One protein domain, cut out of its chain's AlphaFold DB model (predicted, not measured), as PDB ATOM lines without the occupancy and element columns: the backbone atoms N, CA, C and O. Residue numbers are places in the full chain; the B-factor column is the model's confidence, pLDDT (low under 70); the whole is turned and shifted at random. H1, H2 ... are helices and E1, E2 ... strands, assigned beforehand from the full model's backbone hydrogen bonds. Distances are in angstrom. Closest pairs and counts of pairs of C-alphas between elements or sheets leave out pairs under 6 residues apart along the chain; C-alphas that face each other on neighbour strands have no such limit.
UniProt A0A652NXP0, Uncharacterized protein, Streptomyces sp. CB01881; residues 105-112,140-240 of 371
ATOM      1  N   ALA A 105     129.844 221.123 161.765       74.31
ATOM      2  CA  ALA A 105     130.741 222.218 161.403       74.31
ATOM      3  C   ALA A 105     132.146 221.652 161.112       74.31
ATOM      4  O   ALA A 105     133.127 221.984 161.772       74.31
ATOM      5  N   ASP A 106     132.215 220.683 160.195       87.25
ATOM      6  CA  ASP A 106     133.474 220.056 159.819       87.25
ATOM      7  C   ASP A 106     134.219 220.983 158.849       87.25
ATOM      8  O   ASP A 106     133.704 221.346 157.791       87.25
ATOM      9  N   VAL A 107     135.469 221.299 159.174       91.62
ATOM     10  CA  VAL A 107     136.419 221.953 158.272       91.62
ATOM     11  C   VAL A 107     137.314 220.862 157.705       91.62
ATOM     12  O   VAL A 107     138.277 220.432 158.339       91.62
ATOM     13  N   THR A 108     136.957 220.367 156.522       93.44
ATOM     14  CA  THR A 108     137.563 219.165 155.920       93.44
ATOM     15  C   THR A 108     138.708 219.470 154.960       93.44
ATOM     16  O   THR A 108     139.419 218.568 154.525       93.44
ATOM     17  N   THR A 109     138.912 220.736 154.614       94.00
ATOM     18  CA  THR A 109     139.975 221.181 153.717       94.00
ATOM     19  C   THR A 109     140.368 222.620 154.044       94.00
ATOM     20  O   THR A 109     139.646 223.326 154.754       94.00
ATOM     21  N   VAL A 110     141.518 223.068 153.536       95.06
ATOM     22  CA  VAL A 110     141.954 224.463 153.710       95.06
ATOM     23  C   VAL A 110     140.914 225.425 153.159       95.06
ATOM     24  O   VAL A 110     140.328 225.168 152.110       95.06
ATOM     25  N   SER A 111     140.691 226.529 153.870       94.00
ATOM     26  CA  SER A 111     139.729 227.563 153.478       94.00
ATOM     27  C   SER A 111     138.297 227.045 153.252       94.00
ATOM     28  O   SER A 111     137.560 227.620 152.450       94.00
ATOM     29  N   VAL A 112     137.910 225.992 153.987       88.62
ATOM     30  CA  VAL A 112     136.559 225.407 154.126       88.62
ATOM     31  C   VAL A 112     136.021 224.698 152.877       88.62
ATOM     32  O   VAL A 112     135.554 223.565 152.978       88.62
ATOM     33  N   PHE A 140     141.444 226.407 175.297       97.25
ATOM     34  CA  PHE A 140     142.589 225.560 175.618       97.25
ATOM     35  C   PHE A 140     143.821 226.007 174.825       97.25
ATOM     36  O   PHE A 140     143.714 226.737 173.843       97.25
ATOM     37  N   SER A 141     144.986 225.525 175.247       97.81
ATOM     38  CA  SER A 141     146.234 225.598 174.492       97.81
ATOM     39  C   SER A 141     146.938 224.248 174.582       97.81
ATOM     40  O   SER A 141     146.978 223.639 175.653       97.81
ATOM     41  N   THR A 142     147.460 223.770 173.455       98.25
ATOM     42  CA  THR A 142     148.103 222.459 173.340       98.25
ATOM     43  C   THR A 142     149.497 222.655 172.769       98.25
ATOM     44  O   THR A 142     149.644 223.144 171.652       98.25
ATOM     45  N   ALA A 143     150.523 222.272 173.528       98.25
ATOM     46  CA  ALA A 143     151.896 222.278 173.041       98.25
ATOM     47  C   ALA A 143     152.102 221.128 172.046       98.25
ATOM     48  O   ALA A 143     151.741 219.987 172.341       98.25
ATOM     49  N   LEU A 144     152.681 221.438 170.886       98.00
ATOM     50  CA  LEU A 144     152.979 220.487 169.816       98.00
ATOM     51  C   LEU A 144     154.467 220.545 169.473       98.00
ATOM     52  O   LEU A 144     155.111 221.579 169.651       98.00
ATOM     53  N   ASP A 145     154.997 219.436 168.967       97.31
ATOM     54  CA  ASP A 145     156.345 219.409 168.404       97.31
ATOM     55  C   ASP A 145     156.343 220.011 166.993       97.31
ATOM     56  O   ASP A 145     155.639 219.518 166.107       97.31
ATOM     57  N   GLY A 146     157.135 221.063 166.794       95.38
ATOM     58  CA  GLY A 146     157.305 221.734 165.509       95.38
ATOM     59  C   GLY A 146     156.325 222.882 165.252       95.38
ATOM     60  O   GLY A 146     155.352 223.103 165.970       95.38
ATOM     61  N   GLN A 147     156.612 223.644 164.198       96.44
ATOM     62  CA  GLN A 147     155.775 224.762 163.766       96.44
ATOM     63  C   GLN A 147     154.526 224.253 163.042       96.44
ATOM     64  O   GLN A 147     154.577 223.241 162.343       96.44
ATOM     65  N   VAL A 148     153.413 224.969 163.192       97.25
ATOM     66  CA  VAL A 148     152.139 224.663 162.530       97.25
ATOM     67  C   VAL A 148     151.921 225.689 161.423       97.25
ATOM     68  O   VAL A 148     151.435 226.786 161.679       97.25
ATOM     69  N   PHE A 149     152.321 225.344 160.200       96.31
ATOM     70  CA  PHE A 149     152.073 226.168 159.006       96.31
ATOM     71  C   PHE A 149     150.741 225.816 158.343       96.31
ATOM     72  O   PHE A 149     150.055 226.674 157.788       96.31
ATOM     73  N   ALA A 150     150.362 224.543 158.423       97.12
ATOM     74  CA  ALA A 150     149.097 224.043 157.925       97.12
ATOM     75  C   ALA A 150     147.920 224.577 158.753       97.12
ATOM     76  O   ALA A 150     147.949 224.556 159.985       97.12
ATOM     77  N   GLN A 151     146.833 224.955 158.078       97.69
ATOM     78  CA  GLN A 151     145.561 225.204 158.753       97.69
ATOM     79  C   GLN A 151     145.068 223.882 159.376       97.69
ATOM     80  O   GLN A 151     144.998 222.874 158.666       97.69
ATOM     81  N   PRO A 152     144.691 223.848 160.665       97.25
ATOM     82  CA  PRO A 152     144.061 222.672 161.250       97.25
ATOM     83  C   PRO A 152     142.744 222.297 160.559       97.25
ATOM     84  O   PRO A 152     142.002 223.163 160.085       97.25
ATOM     85  N   LEU A 153     142.432 220.999 160.552       96.81
ATOM     86  CA  LEU A 153     141.099 220.502 160.199       96.81
ATOM     87  C   LEU A 153     140.267 220.298 161.461       96.81
ATOM     88  O   LEU A 153     140.801 219.891 162.491       96.81
ATOM     89  N   VAL A 154     138.955 220.492 161.361       94.56
ATOM     90  CA  VAL A 154     137.992 220.135 162.413       94.56
ATOM     91  C   VAL A 154     137.080 219.053 161.851       94.56
ATOM     92  O   VAL A 154     136.421 219.260 160.840       94.56
ATOM     93  N   ILE A 155     137.095 217.869 162.460       93.81
ATOM     94  CA  ILE A 155     136.381 216.678 161.990       93.81
ATOM     95  C   ILE A 155     135.645 216.064 163.182       93.81
ATOM     96  O   ILE A 155     136.231 215.374 164.027       93.81
ATOM     97  N   GLY A 156     134.346 216.332 163.276       91.06
ATOM     98  CA  GLY A 156     133.525 215.990 164.428       91.06
ATOM     99  C   GLY A 156     134.162 216.498 165.730       91.06
ATOM    100  O   GLY A 156     134.367 217.698 165.881       91.06
ATOM    101  N   PRO A 157     134.496 215.619 166.694       93.19
ATOM    102  CA  PRO A 157     135.096 216.023 167.966       93.19
ATOM    103  C   PRO A 157     136.629 216.175 167.917       93.19
ATOM    104  O   PRO A 157     137.251 216.307 168.975       93.19
ATOM    105  N   THR A 158     137.254 216.077 166.738       96.25
ATOM    106  CA  THR A 158     138.716 216.023 166.592       96.25
ATOM    107  C   THR A 158     139.230 217.200 165.773       96.25
ATOM    108  O   THR A 158     138.810 217.394 164.639       96.25
ATOM    109  N   VAL A 159     140.195 217.934 166.317       97.75
ATOM    110  CA  VAL A 159     141.049 218.852 165.564       97.75
ATOM    111  C   VAL A 159     142.268 218.069 165.088       97.75
ATOM    112  O   VAL A 159     142.977 217.478 165.904       97.75
ATOM    113  N   VAL A 160     142.502 218.030 163.779       98.25
ATOM    114  CA  VAL A 160     143.695 217.404 163.198       98.25
ATOM    115  C   VAL A 160     144.718 218.485 162.890       98.25
ATOM    116  O   VAL A 160     144.436 219.406 162.125       98.25
ATOM    117  N   VAL A 161     145.907 218.355 163.477       98.50
ATOM    118  CA  VAL A 161     147.016 219.304 163.313       98.50
ATOM    119  C   VAL A 161     148.237 218.571 162.777       98.50
ATOM    120  O   VAL A 161     148.525 217.452 163.199       98.50
ATOM    121  N   VAL A 162     148.960 219.204 161.859       98.38
ATOM    122  CA  VAL A 162     150.216 218.693 161.299       98.38
ATOM    123  C   VAL A 162     151.319 219.728 161.453       98.38
ATOM    124  O   VAL A 162     151.027 220.925 161.498       98.38
ATOM    125  N   THR A 163     152.566 219.274 161.575       97.94
ATOM    126  CA  THR A 163     153.698 220.156 161.892       97.94
ATOM    127  C   THR A 163     154.864 220.030 160.913       97.94
ATOM    128  O   THR A 163     155.030 219.028 160.205       97.94
ATOM    129  N   GLU A 164     155.731 221.044 160.921       96.38
ATOM    130  CA  GLU A 164     156.997 221.086 160.176       96.38
ATOM    131  C   GLU A 164     158.017 220.026 160.633       96.38
ATOM    132  O   GLU A 164     159.018 219.796 159.961       96.38
ATOM    133  N   THR A 165     157.767 219.321 161.739       96.06
ATOM    134  CA  THR A 165     158.547 218.145 162.167       96.06
ATOM    135  C   THR A 165     157.900 216.819 161.759       96.06
ATOM    136  O   THR A 165     158.350 215.757 162.173       96.06
ATOM    137  N   ASN A 166     156.883 216.853 160.884       96.19
ATOM    138  CA  ASN A 166     156.140 215.692 160.375       96.19
ATOM    139  C   ASN A 166     155.337 214.917 161.425       96.19
ATOM    140  O   ASN A 166     155.024 213.736 161.224       96.19
ATOM    141  N   HIS A 167     154.943 215.582 162.507       97.12
ATOM    142  CA  HIS A 167     153.958 215.024 163.416       97.12
ATOM    143  C   HIS A 167     152.539 215.289 162.901       97.12
ATOM    144  O   HIS A 167     152.251 216.335 162.320       97.12
ATOM    145  N   VAL A 168     151.645 214.331 163.138       97.81
ATOM    146  CA  VAL A 168     150.201 214.432 162.913       97.81
ATOM    147  C   VAL A 168     149.512 214.159 164.242       97.81
ATOM    148  O   VAL A 168     149.667 213.077 164.810       97.81
ATOM    149  N   TYR A 169     148.732 215.116 164.725       98.50
ATOM    150  CA  TYR A 169     148.033 215.050 166.000       98.50
ATOM    151  C   TYR A 169     146.526 215.009 165.787       98.50
ATOM    152  O   TYR A 169     145.985 215.781 164.997       98.50
ATOM    153  N   GLY A 170     145.848 214.152 166.544       98.00
ATOM    154  CA  GLY A 170     144.424 214.275 166.818       98.00
ATOM    155  C   GLY A 170     144.229 214.880 168.192       98.00
ATOM    156  O   GLY A 170     144.704 214.336 169.188       98.00
ATOM    157  N   ILE A 171     143.528 216.004 168.251       98.56
ATOM    158  CA  ILE A 171     143.280 216.759 169.474       98.56
ATOM    159  C   ILE A 171     141.775 216.790 169.715       98.56
ATOM    160  O   ILE A 171     140.995 217.045 168.805       98.56
ATOM    161  N   ASN A 172     141.333 216.527 170.938       97.25
ATOM    162  CA  ASN A 172     139.926 216.654 171.289       97.25
ATOM    163  C   ASN A 172     139.496 218.133 171.238       97.25
ATOM    164  O   ASN A 172     140.009 218.945 172.009       97.25
ATOM    165  N   ALA A 173     138.520 218.462 170.391       95.06
ATOM    166  CA  ALA A 173     138.093 219.837 170.109       95.06
ATOM    167  C   ALA A 173     137.490 220.582 171.315       95.06
ATOM    168  O   ALA A 173     137.449 221.806 171.319       95.06
ATOM    169  N   ASN A 174     137.053 219.865 172.355       94.69
ATOM    170  CA  ASN A 174     136.455 220.470 173.549       94.69
ATOM    171  C   ASN A 174     137.462 220.693 174.682       94.69
ATOM    172  O   ASN A 174     137.249 221.550 175.534       94.69
ATOM    173  N   THR A 175     138.522 219.884 174.737       97.50
ATOM    174  CA  THR A 175     139.431 219.829 175.897       97.50
ATOM    175  C   THR A 175     140.883 220.148 175.562       97.50
ATOM    176  O   THR A 175     141.682 220.301 176.481       97.50
ATOM    177  N   GLY A 176     141.258 220.183 174.281       97.88
ATOM    178  CA  GLY A 176     142.647 220.380 173.853       97.88
ATOM    179  C   GLY A 176     143.574 219.190 174.112       97.88
ATOM    180  O   GLY A 176     144.773 219.269 173.853       97.88
ATOM    181  N   LYS A 177     143.059 218.064 174.619       98.31
ATOM    182  CA  LYS A 177     143.878 216.876 174.886       98.31
ATOM    183  C   LYS A 177     144.243 216.171 173.586       98.31
ATOM    184  O   LYS A 177     143.355 215.843 172.801       98.31
ATOM    185  N   ILE A 178     145.528 215.876 173.397       98.31
ATOM    186  CA  ILE A 178     145.995 214.987 172.327       98.31
ATOM    187  C   ILE A 178     145.423 213.592 172.603       98.31
ATOM    188  O   ILE A 178     145.688 212.998 173.648       98.31
ATOM    189  N   THR A 179     144.601 213.084 171.691       97.25
ATOM    190  CA  THR A 179     143.975 211.757 171.788       97.25
ATOM    191  C   THR A 179     144.778 210.697 171.050       97.25
ATOM    192  O   THR A 179     144.755 209.528 171.432       97.25
ATOM    193  N   TRP A 180     145.512 211.102 170.016       96.19
ATOM    194  CA  TRP A 180     146.472 210.275 169.301       96.19
ATOM    195  C   TRP A 180     147.503 211.163 168.601       96.19
ATOM    196  O   TRP A 180     147.240 212.326 168.294       96.19
ATOM    197  N   HIS A 181     148.676 210.606 168.318       95.69
ATOM    198  CA  HIS A 181     149.689 211.251 167.489       95.69
ATOM    199  C   HIS A 181     150.385 210.218 166.602       95.69
ATOM    200  O   HIS A 181     150.355 209.017 166.891       95.69
ATOM    201  N   ARG A 182     151.005 210.683 165.517       93.00
ATOM    202  CA  ARG A 182     151.864 209.892 164.631       93.00
ATOM    203  C   ARG A 182     153.003 210.736 164.097       93.00
ATOM    204  O   ARG A 182     152.868 211.946 163.981       93.00
ATOM    205  N   GLU A 183     154.076 210.064 163.718       93.44
ATOM    206  CA  GLU A 183     155.241 210.657 163.070       93.44
ATOM    207  C   GLU A 183     155.398 210.054 161.677       93.44
ATOM    208  O   GLU A 183     155.421 208.830 161.511       93.44
ATOM    209  N   ASN A 184     155.514 210.908 160.662       91.81
ATOM    210  CA  ASN A 184     155.636 210.472 159.271       91.81
ATOM    211  C   ASN A 184     157.092 210.289 158.812       91.81
ATOM    212  O   ASN A 184     157.337 210.028 157.631       91.81
ATOM    213  N   GLY A 185     158.039 210.331 159.751       91.12
ATOM    214  CA  GLY A 185     159.478 210.212 159.527       91.12
ATOM    215  C   GLY A 185     160.208 211.547 159.704       91.12
ATOM    216  O   GLY A 185     159.556 212.583 159.847       91.12
ATOM    217  N   PRO A 186     161.553 211.541 159.681       92.00
ATOM    218  CA  PRO A 186     162.348 212.740 159.914       92.00
ATOM    219  C   PRO A 186     162.016 213.830 158.895       92.00
ATOM    220  O   PRO A 186     162.012 213.570 157.688       92.00
ATOM    221  N   ALA A 187     161.740 215.041 159.375       92.62
ATOM    222  CA  ALA A 187     161.541 216.197 158.511       92.62
ATOM    223  C   ALA A 187     162.813 216.563 157.739       92.62
ATOM    224  O   ALA A 187     163.928 216.146 158.067       92.62
ATOM    225  N   TRP A 188     162.632 217.311 156.657       90.19
ATOM    226  CA  TRP A 188     163.747 217.770 155.848       90.19
ATOM    227  C   TRP A 188     164.431 218.972 156.500       90.19
ATOM    228  O   TRP A 188     163.758 219.974 156.723       90.19
ATOM    229  N   PRO A 189     165.742 218.941 156.783       89.69
ATOM    230  CA  PRO A 189     166.419 220.105 157.347       89.69
ATOM    231  C   PRO A 189     166.479 221.228 156.302       89.69
ATOM    232  O   PRO A 189     167.020 221.037 155.210       89.69
ATOM    233  N   SER A 190     165.949 222.413 156.620       87.25
ATOM    234  CA  SER A 190     165.899 223.543 155.674       87.25
ATOM    235  C   SER A 190     167.308 224.005 155.260       87.25
ATOM    236  O   SER A 190     167.558 224.339 154.098       87.25
ATOM    237  N   ALA A 191     168.267 223.885 156.185       85.75
ATOM    238  CA  ALA A 191     169.681 224.179 155.970       85.75
ATOM    239  C   ALA A 191     170.333 223.341 154.853       85.75
ATOM    240  O   ALA A 191     171.309 223.795 154.262       85.75
ATOM    241  N   ALA A 192     169.794 222.160 154.510       82.38
ATOM    242  CA  ALA A 192     170.347 221.327 153.435       82.38
ATOM    243  C   ALA A 192     170.278 221.983 152.044       82.38
ATOM    244  O   ALA A 192     170.977 221.544 151.138       82.38
ATOM    245  N   ILE A 193     169.458 223.025 151.879       75.25
ATOM    246  CA  ILE A 193     169.371 223.830 150.650       75.25
ATOM    247  C   ILE A 193     169.718 225.308 150.895       75.25
ATOM    248  O   ILE A 193     169.383 226.163 150.085       75.25
ATOM    249  N   GLY A 194     170.334 225.632 152.039       81.19
ATOM    250  CA  GLY A 194     170.629 227.018 152.416       81.19
ATOM    251  C   GLY A 194     169.386 227.892 152.619       81.19
ATOM    252  O   GLY A 194     169.502 229.115 152.609       81.19
ATOM    253  N   CYS A 195     168.205 227.291 152.801       78.94
ATOM    254  CA  CYS A 195     166.962 228.023 153.004       78.94
ATOM    255  C   CYS A 195     166.679 228.209 154.500       78.94
ATOM    256  O   CYS A 195     166.699 227.251 155.281       78.94
ATOM    257  N   SER A 196     166.404 229.449 154.905       80.94
ATOM    258  CA  SER A 196     166.047 229.793 156.285       80.94
ATOM    259  C   SER A 196     164.541 229.777 156.553       80.94
ATOM    260  O   SER A 196     164.160 229.806 157.720       80.94
ATOM    261  N   ASP A 197     163.701 229.743 155.513       80.75
ATOM    262  CA  ASP A 197     162.243 229.852 155.632       80.75
ATOM    263  C   ASP A 197     161.498 228.874 154.689       80.75
ATOM    264  O   ASP A 197     161.678 228.953 153.471       80.75
ATOM    265  N   PRO A 198     160.669 227.946 155.208       81.56
ATOM    266  CA  PRO A 198     160.471 227.654 156.628       81.56
ATOM    267  C   PRO A 198     161.687 226.927 157.215       81.56
ATOM    268  O   PRO A 198     162.193 225.957 156.649       81.56
ATOM    269  N   GLY A 199     162.174 227.413 158.359       84.25
ATOM    270  CA  GLY A 199     163.292 226.830 159.105       84.25
ATOM    271  C   GLY A 199     162.926 226.604 160.575       84.25
ATOM    272  O   GLY A 199     162.071 227.316 161.099       84.25
ATOM    273  N   PRO A 200     163.536 225.624 161.275       90.56
ATOM    274  CA  PRO A 200     164.716 224.843 160.872       90.56
ATOM    275  C   PRO A 200     164.416 223.585 160.037       90.56
ATOM    276  O   PRO A 200     165.333 222.978 159.481       90.56
ATOM    277  N   ASN A 201     163.152 223.173 159.964       91.88
ATOM    278  CA  ASN A 201     162.720 221.974 159.255       91.88
ATOM    279  C   ASN A 201     161.605 222.317 158.271       91.88
ATOM    280  O   ASN A 201     160.808 223.211 158.534       91.88
ATOM    281  N   VAL A 202     161.561 221.553 157.183       92.25
ATOM    282  CA  VAL A 202     160.481 221.512 156.204       92.25
ATOM    283  C   VAL A 202     159.835 220.134 156.288       92.25
ATOM    284  O   VAL A 202     160.430 219.131 155.876       92.25
ATOM    285  N   GLY A 203     158.637 220.074 156.850       94.31
ATOM    286  CA  GLY A 203     157.893 218.844 157.094       94.31
ATOM    287  C   GLY A 203     156.569 218.825 156.348       94.31
ATOM    288  O   GLY A 203     156.531 218.734 155.117       94.31
ATOM    289  N   THR A 204     155.471 218.839 157.102       96.06
ATOM    290  CA  THR A 204     154.118 218.921 156.549       96.06
ATOM    291  C   THR A 204     153.635 220.363 156.627       96.06
ATOM    292  O   THR A 204     153.057 220.781 157.626       96.06
ATOM    293  N   THR A 205     153.864 221.099 155.544       95.38
ATOM    294  CA  THR A 205     153.492 222.519 155.424       95.38
ATOM    295  C   THR A 205     152.075 222.713 154.896       95.38
ATOM    296  O   THR A 205     151.422 223.715 155.178       95.38
ATOM    297  N   SER A 206     151.571 221.756 154.115       95.44
ATOM    298  CA  SER A 206     150.248 221.840 153.502       95.44
ATOM    299  C   SER A 206     149.146 221.364 154.448       95.44
ATOM    300  O   SER A 206     149.268 220.349 155.137       95.44
ATOM    301  N   THR A 207     148.026 222.085 154.437       97.25
ATOM    302  CA  THR A 207     146.793 221.659 155.103       97.25
ATOM    303  C   THR A 207     146.313 220.313 154.549       97.25
ATOM    304  O   THR A 207     146.141 220.195 153.330       97.25
ATOM    305  N   PRO A 208     146.049 219.312 155.410       96.62
ATOM    306  CA  PRO A 208     145.482 218.039 154.985       96.62
ATOM    307  C   PRO A 208     144.092 218.181 154.346       96.62
ATOM    308  O   PRO A 208     143.433 219.215 154.441       96.62
ATOM    309  N   VAL A 209     143.605 217.104 153.731       96.06
ATOM    310  CA  VAL A 209     142.228 217.003 153.223       96.06
ATOM    311  C   VAL A 209     141.553 215.783 153.829       96.06
ATOM    312  O   VAL A 209     142.120 214.696 153.808       96.06
ATOM    313  N   TYR A 210     140.342 215.947 154.347       95.25
ATOM    314  CA  TYR A 210     139.519 214.869 154.877       95.25
ATOM    315  C   TYR A 210     138.425 214.464 153.890       95.25
ATOM    316  O   TYR A 210     137.638 215.292 153.433       95.25
ATOM    317  N   ASP A 211     138.358 213.172 153.596       93.44
ATOM    318  CA  ASP A 211     137.273 212.533 152.868       93.44
ATOM    319  C   ASP A 211     136.276 211.906 153.863       93.44
ATOM    320  O   ASP A 211     136.580 210.869 154.470       93.44
ATOM    321  N   PRO A 212     135.071 212.485 154.025       90.69
ATOM    322  CA  PRO A 212     134.063 211.963 154.940       90.69
ATOM    323  C   PRO A 212     133.443 210.640 154.479       90.69
ATOM    324  O   PRO A 212     132.894 209.922 155.312       90.69
ATOM    325  N   ALA A 213     133.513 210.294 153.186       91.12
ATOM    326  CA  ALA A 213     132.930 209.052 152.679       91.12
ATOM    327  C   ALA A 213     133.730 207.826 153.134       91.12
ATOM    328  O   ALA A 213     133.155 206.775 153.416       91.12
ATOM    329  N   THR A 214     135.054 207.970 153.225       91.38
ATOM    330  CA  THR A 214     135.960 206.905 153.675       91.38
ATOM    331  C   THR A 214     136.462 207.103 155.103       91.38
ATOM    332  O   THR A 214     137.040 206.183 155.678       91.38
ATOM    333  N   GLY A 215     136.239 208.281 155.690       88.69
ATOM    334  CA  GLY A 215     136.756 208.633 157.006       88.69
ATOM    335  C   GLY A 215     138.272 208.793 156.997       88.69
ATOM    336  O   GLY A 215     138.925 208.340 157.931       88.69
ATOM    337  N   THR A 216     138.833 209.395 155.945       91.69
ATOM    338  CA  THR A 216     140.277 209.383 155.672       91.69
ATOM    339  C   THR A 216     140.856 210.785 155.513       91.69
ATOM    340  O   THR A 216     140.329 211.595 154.767       91.69
ATOM    341  N   VAL A 217     141.983 211.058 156.167       95.00
ATOM    342  CA  VAL A 217     142.798 212.269 156.039       95.00
ATOM    343  C   VAL A 217     143.987 211.991 155.123       95.00
ATOM    344  O   VAL A 217     144.767 211.072 155.372       95.00
ATOM    345  N   TYR A 218     144.143 212.818 154.097       95.88
ATOM    346  CA  TYR A 218     145.245 212.812 153.144       95.88
ATOM    347  C   TYR A 218     146.166 213.999 153.415       95.88
ATOM    348  O   TYR A 218     145.699 215.130 153.539       95.88
ATOM    349  N   LEU A 219     147.474 213.754 153.474       96.06
ATOM    350  CA  LEU A 219     148.487 214.803 153.600       96.06
ATOM    351  C   LEU A 219     149.788 214.433 152.880       96.06
ATOM    352  O   LEU A 219     150.028 213.265 152.560       96.06
ATOM    353  N   THR A 220     150.644 215.433 152.679       95.00
ATOM    354  CA  THR A 220     151.987 215.273 152.113       95.00
ATOM    355  C   THR A 220     153.041 215.729 153.108       95.00
ATOM    356  O   THR A 220     152.982 216.858 153.583       95.00
ATOM    357  N   SER A 221     154.032 214.886 153.368       93.81
ATOM    358  CA  SER A 221     155.153 215.181 154.260       93.81
ATOM    359  C   SER A 221     156.458 215.163 153.470       93.81
ATOM    360  O   SER A 221     156.715 214.205 152.731       93.81
ATOM    361  N   LYS A 222     157.304 216.184 153.633       90.75
ATOM    362  CA  LYS A 222     158.677 216.144 153.119       90.75
ATOM    363  C   LYS A 222     159.557 215.411 154.126       90.75
ATOM    364  O   LYS A 222     159.653 215.825 155.279       90.75
ATOM    365  N   VAL A 223     160.160 214.299 153.714       89.75
ATOM    366  CA  VAL A 223     160.933 213.423 154.603       89.75
ATOM    367  C   VAL A 223     162.369 213.249 154.118       89.75
ATOM    368  O   VAL A 223     162.633 213.146 152.915       89.75
ATOM    369  N   THR A 224     163.299 213.173 155.065       82.75
ATOM    370  CA  THR A 224     164.685 212.765 154.802       82.75
ATOM    371  C   THR A 224     164.852 211.304 155.177       82.75
ATOM    372  O   THR A 224     164.550 210.899 156.298       82.75
ATOM    373  N   THR A 225     165.380 210.509 154.252       71.50
ATOM    374  CA  THR A 225     165.972 209.205 154.579       71.50
ATOM    375  C   THR A 225     167.482 209.313 154.429       71.50
ATOM    376  O   THR A 225     167.949 210.216 153.739       71.50
ATOM    377  N   ALA A 226     168.243 208.416 155.062       59.06
ATOM    378  CA  ALA A 226     169.697 208.525 155.229       59.06
ATOM    379  C   ALA A 226     170.522 208.775 153.943       59.06
ATOM    380  O   ALA A 226     171.705 209.070 154.055       59.06
ATOM    381  N   LEU A 227     169.933 208.672 152.744       50.47
ATOM    382  CA  LEU A 227     170.604 208.923 151.465       50.47
ATOM    383  C   LEU A 227     169.765 209.715 150.434       50.47
ATOM    384  O   LEU A 227     170.279 209.997 149.355       50.47
ATOM    385  N   THR A 228     168.499 210.073 150.720       59.41
ATOM    386  CA  THR A 228     167.568 210.593 149.691       59.41
ATOM    387  C   THR A 228     166.423 211.448 150.265       59.41
ATOM    388  O   THR A 228     165.814 211.079 151.277       59.41
ATOM    389  N   THR A 229     166.065 212.544 149.577       56.69
ATOM    390  CA  THR A 229     164.810 213.299 149.781       56.69
ATOM    391  C   THR A 229     163.621 212.519 149.240       56.69
ATOM    392  O   THR A 229     163.635 212.057 148.096       56.69
ATOM    393  N   SER A 230     162.550 212.414 150.020       66.50
ATOM    394  CA  SER A 230     161.306 211.824 149.539       66.50
ATOM    395  C   SER A 230     160.100 212.655 149.960       66.50
ATOM    396  O   SER A 230     160.057 213.206 151.057       66.50
ATOM    397  N   THR A 231     159.106 212.735 149.080       68.31
ATOM    398  CA  THR A 231     157.768 213.198 149.453       68.31
ATOM    399  C   THR A 231     156.937 211.973 149.793       68.31
ATOM    400  O   THR A 231     156.812 211.048 148.984       68.31
ATOM    401  N   ARG A 232     156.373 211.956 151.000       75.25
ATOM    402  CA  ARG A 232     155.521 210.879 151.497       75.25
ATOM    403  C   ARG A 232     154.067 211.333 151.494       75.25
ATOM    404  O   ARG A 232     153.734 212.332 152.125       75.25
ATOM    405  N   THR A 233     153.205 210.576 150.825       73.88
ATOM    406  CA  THR A 233     151.753 210.725 150.944       73.88
ATOM    407  C   THR A 233     151.272 209.800 152.048       73.88
ATOM    408  O   THR A 233     151.485 208.585 151.981       73.88
ATOM    409  N   THR A 234     150.629 210.368 153.065       79.12
ATOM    410  CA  THR A 234     150.081 209.615 154.195       79.12
ATOM    411  C   THR A 234     148.564 209.686 154.183       79.12
ATOM    412  O   THR A 234     147.977 210.746 153.975       79.12
ATOM    413  N   VAL A 235     147.953 208.528 154.420       67.88
ATOM    414  CA  VAL A 235     146.512 208.302 154.429       67.88
ATOM    415  C   VAL A 235     146.148 207.810 155.823       67.88
ATOM    416  O   VAL A 235     146.654 206.770 156.240       67.88
ATOM    417  N   CYS A 236     145.320 208.545 156.564       66.50
ATOM    418  CA  CYS A 236     145.003 208.238 157.958       66.50
ATOM    419  C   CYS A 236     143.508 208.215 158.243       66.50
ATOM    420  O   CYS A 236     142.807 209.156 157.913       66.50
ATOM    421  N   THR A 237     143.029 207.193 158.949       57.62
ATOM    422  CA  THR A 237     141.637 207.137 159.420       57.62
ATOM    423  C   THR A 237     141.546 207.587 160.886       57.62
ATOM    424  O   THR A 237     142.022 206.859 161.765       57.62
ATOM    425  N   PRO A 238     140.998 208.779 161.210       49.31
ATOM    426  CA  PRO A 238     140.684 209.125 162.591       49.31
ATOM    427  C   PRO A 238     139.543 208.227 163.067       49.31
ATOM    428  O   PRO A 238     138.420 208.300 162.573       49.31
ATOM    429  N   SER A 239     139.822 207.345 164.022       44.50
ATOM    430  CA  SER A 239     138.751 206.570 164.639       44.50
ATOM    431  C   SER A 239     138.001 207.438 165.650       44.50
ATOM    432  O   SER A 239     138.584 208.033 166.557       44.50
ATOM    433  N   THR A 240     136.681 207.512 165.507       44.31
ATOM    434  CA  THR A 240     135.810 208.019 166.567       44.31
ATOM    435  C   THR A 240     135.751 206.953 167.664       44.31
ATOM    436  O   THR A 240     135.447 205.798 167.346       44.31
TER     437      THR A 240
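This is residues 105 to 112 and 140 to 240 of the 371 residues of an uncharacterized protein of Streptomyces sp. CB01881 (UniProt A0A652NXP0). Two antiparallel sheets lie one over the other, only partly face to face and nearest each other at E1 and E5; the long hairpin of E6 and E7 runs out past the four-stranded sheet. On that same side the stretch that follows E4 makes an excursion holding the short helix H1 and returns through residues 194 to 208 to E5. You have 109 printed residues, with named elements in the order E1 E2 E3 E4 H1 E5 E6 E7; one sheet has the order E1 - E2 - E3 - E4, the other E5 - E6 - E7. The class is mostly strand, though under half of the residues are in named elements. The whole is compact, with a radius of gyration of the C-alphas of 14.0 A and spans of 41 by 30 by 24 A.

Begin with the larger sheet: E1, residues 153 to 155, E2, 158 to 162, E3, 167 to 172, and E4, 178 to 183, form a meander, each strand the antiparallel neighbour of the one before. In the hairpin of E1 and E2, N 155 and O 158 are 2.8 A apart, within hydrogen-bond range; in that of E2 and E3, look at N 159 and O 171, 2.8 A; in that of E3 and E4, at N 168 and O 182, 2.8 A. This sheet is twisted, its C-alphas lying up to 4.0 A off the best plane. The second meander is E5, residues 209 to 211, E6, 216 to 225, and E7, 228 to 236. Here N 211 and O 216 of the hairpin E5 and E6 are 2.8 A apart, and N 221 and O 232 of the hairpin E6 and E7 are 2.9 A apart. E6 bends by 60 degrees at residue 222. Between the sheets, the closest C-alphas of E1 and E5 are those of Leu 153 and Val 209, 7.9 A apart; E2 and E6 are apart. H1, residues 190 to 193, is not on either sheet; it is too short for an O i to N i+4 pair, and its one O i to N i+3 pair is within range. Residues 188 to 189, which come just before H1 along the chain, pair antiparallel with residues 201 to 202.

Find C-alpha 153 at (141.099, 220.502, 160.199), where E1 begins. E3 is 16.2 A long and E4 13.8 A. E6 starts at C-alpha 216, (140.277, 209.383, 155.672), and runs 25.7 A; E7 returns over 24.1 A to C-alpha 236 at (145.003, 208.238, 157.958).

The two farthest C-alphas, of Ala 105 and Leu 227, are 43.2 A apart. Residues 113 to 139 are not printed, and C-alphas 112 and 140 are 22.3 A apart across the cut. The link from H1 to E5, 15 residues, is long. The mean pLDDT of the printed part is 88.6; it is under 70 at residues 226 to 231 and 235 to 240.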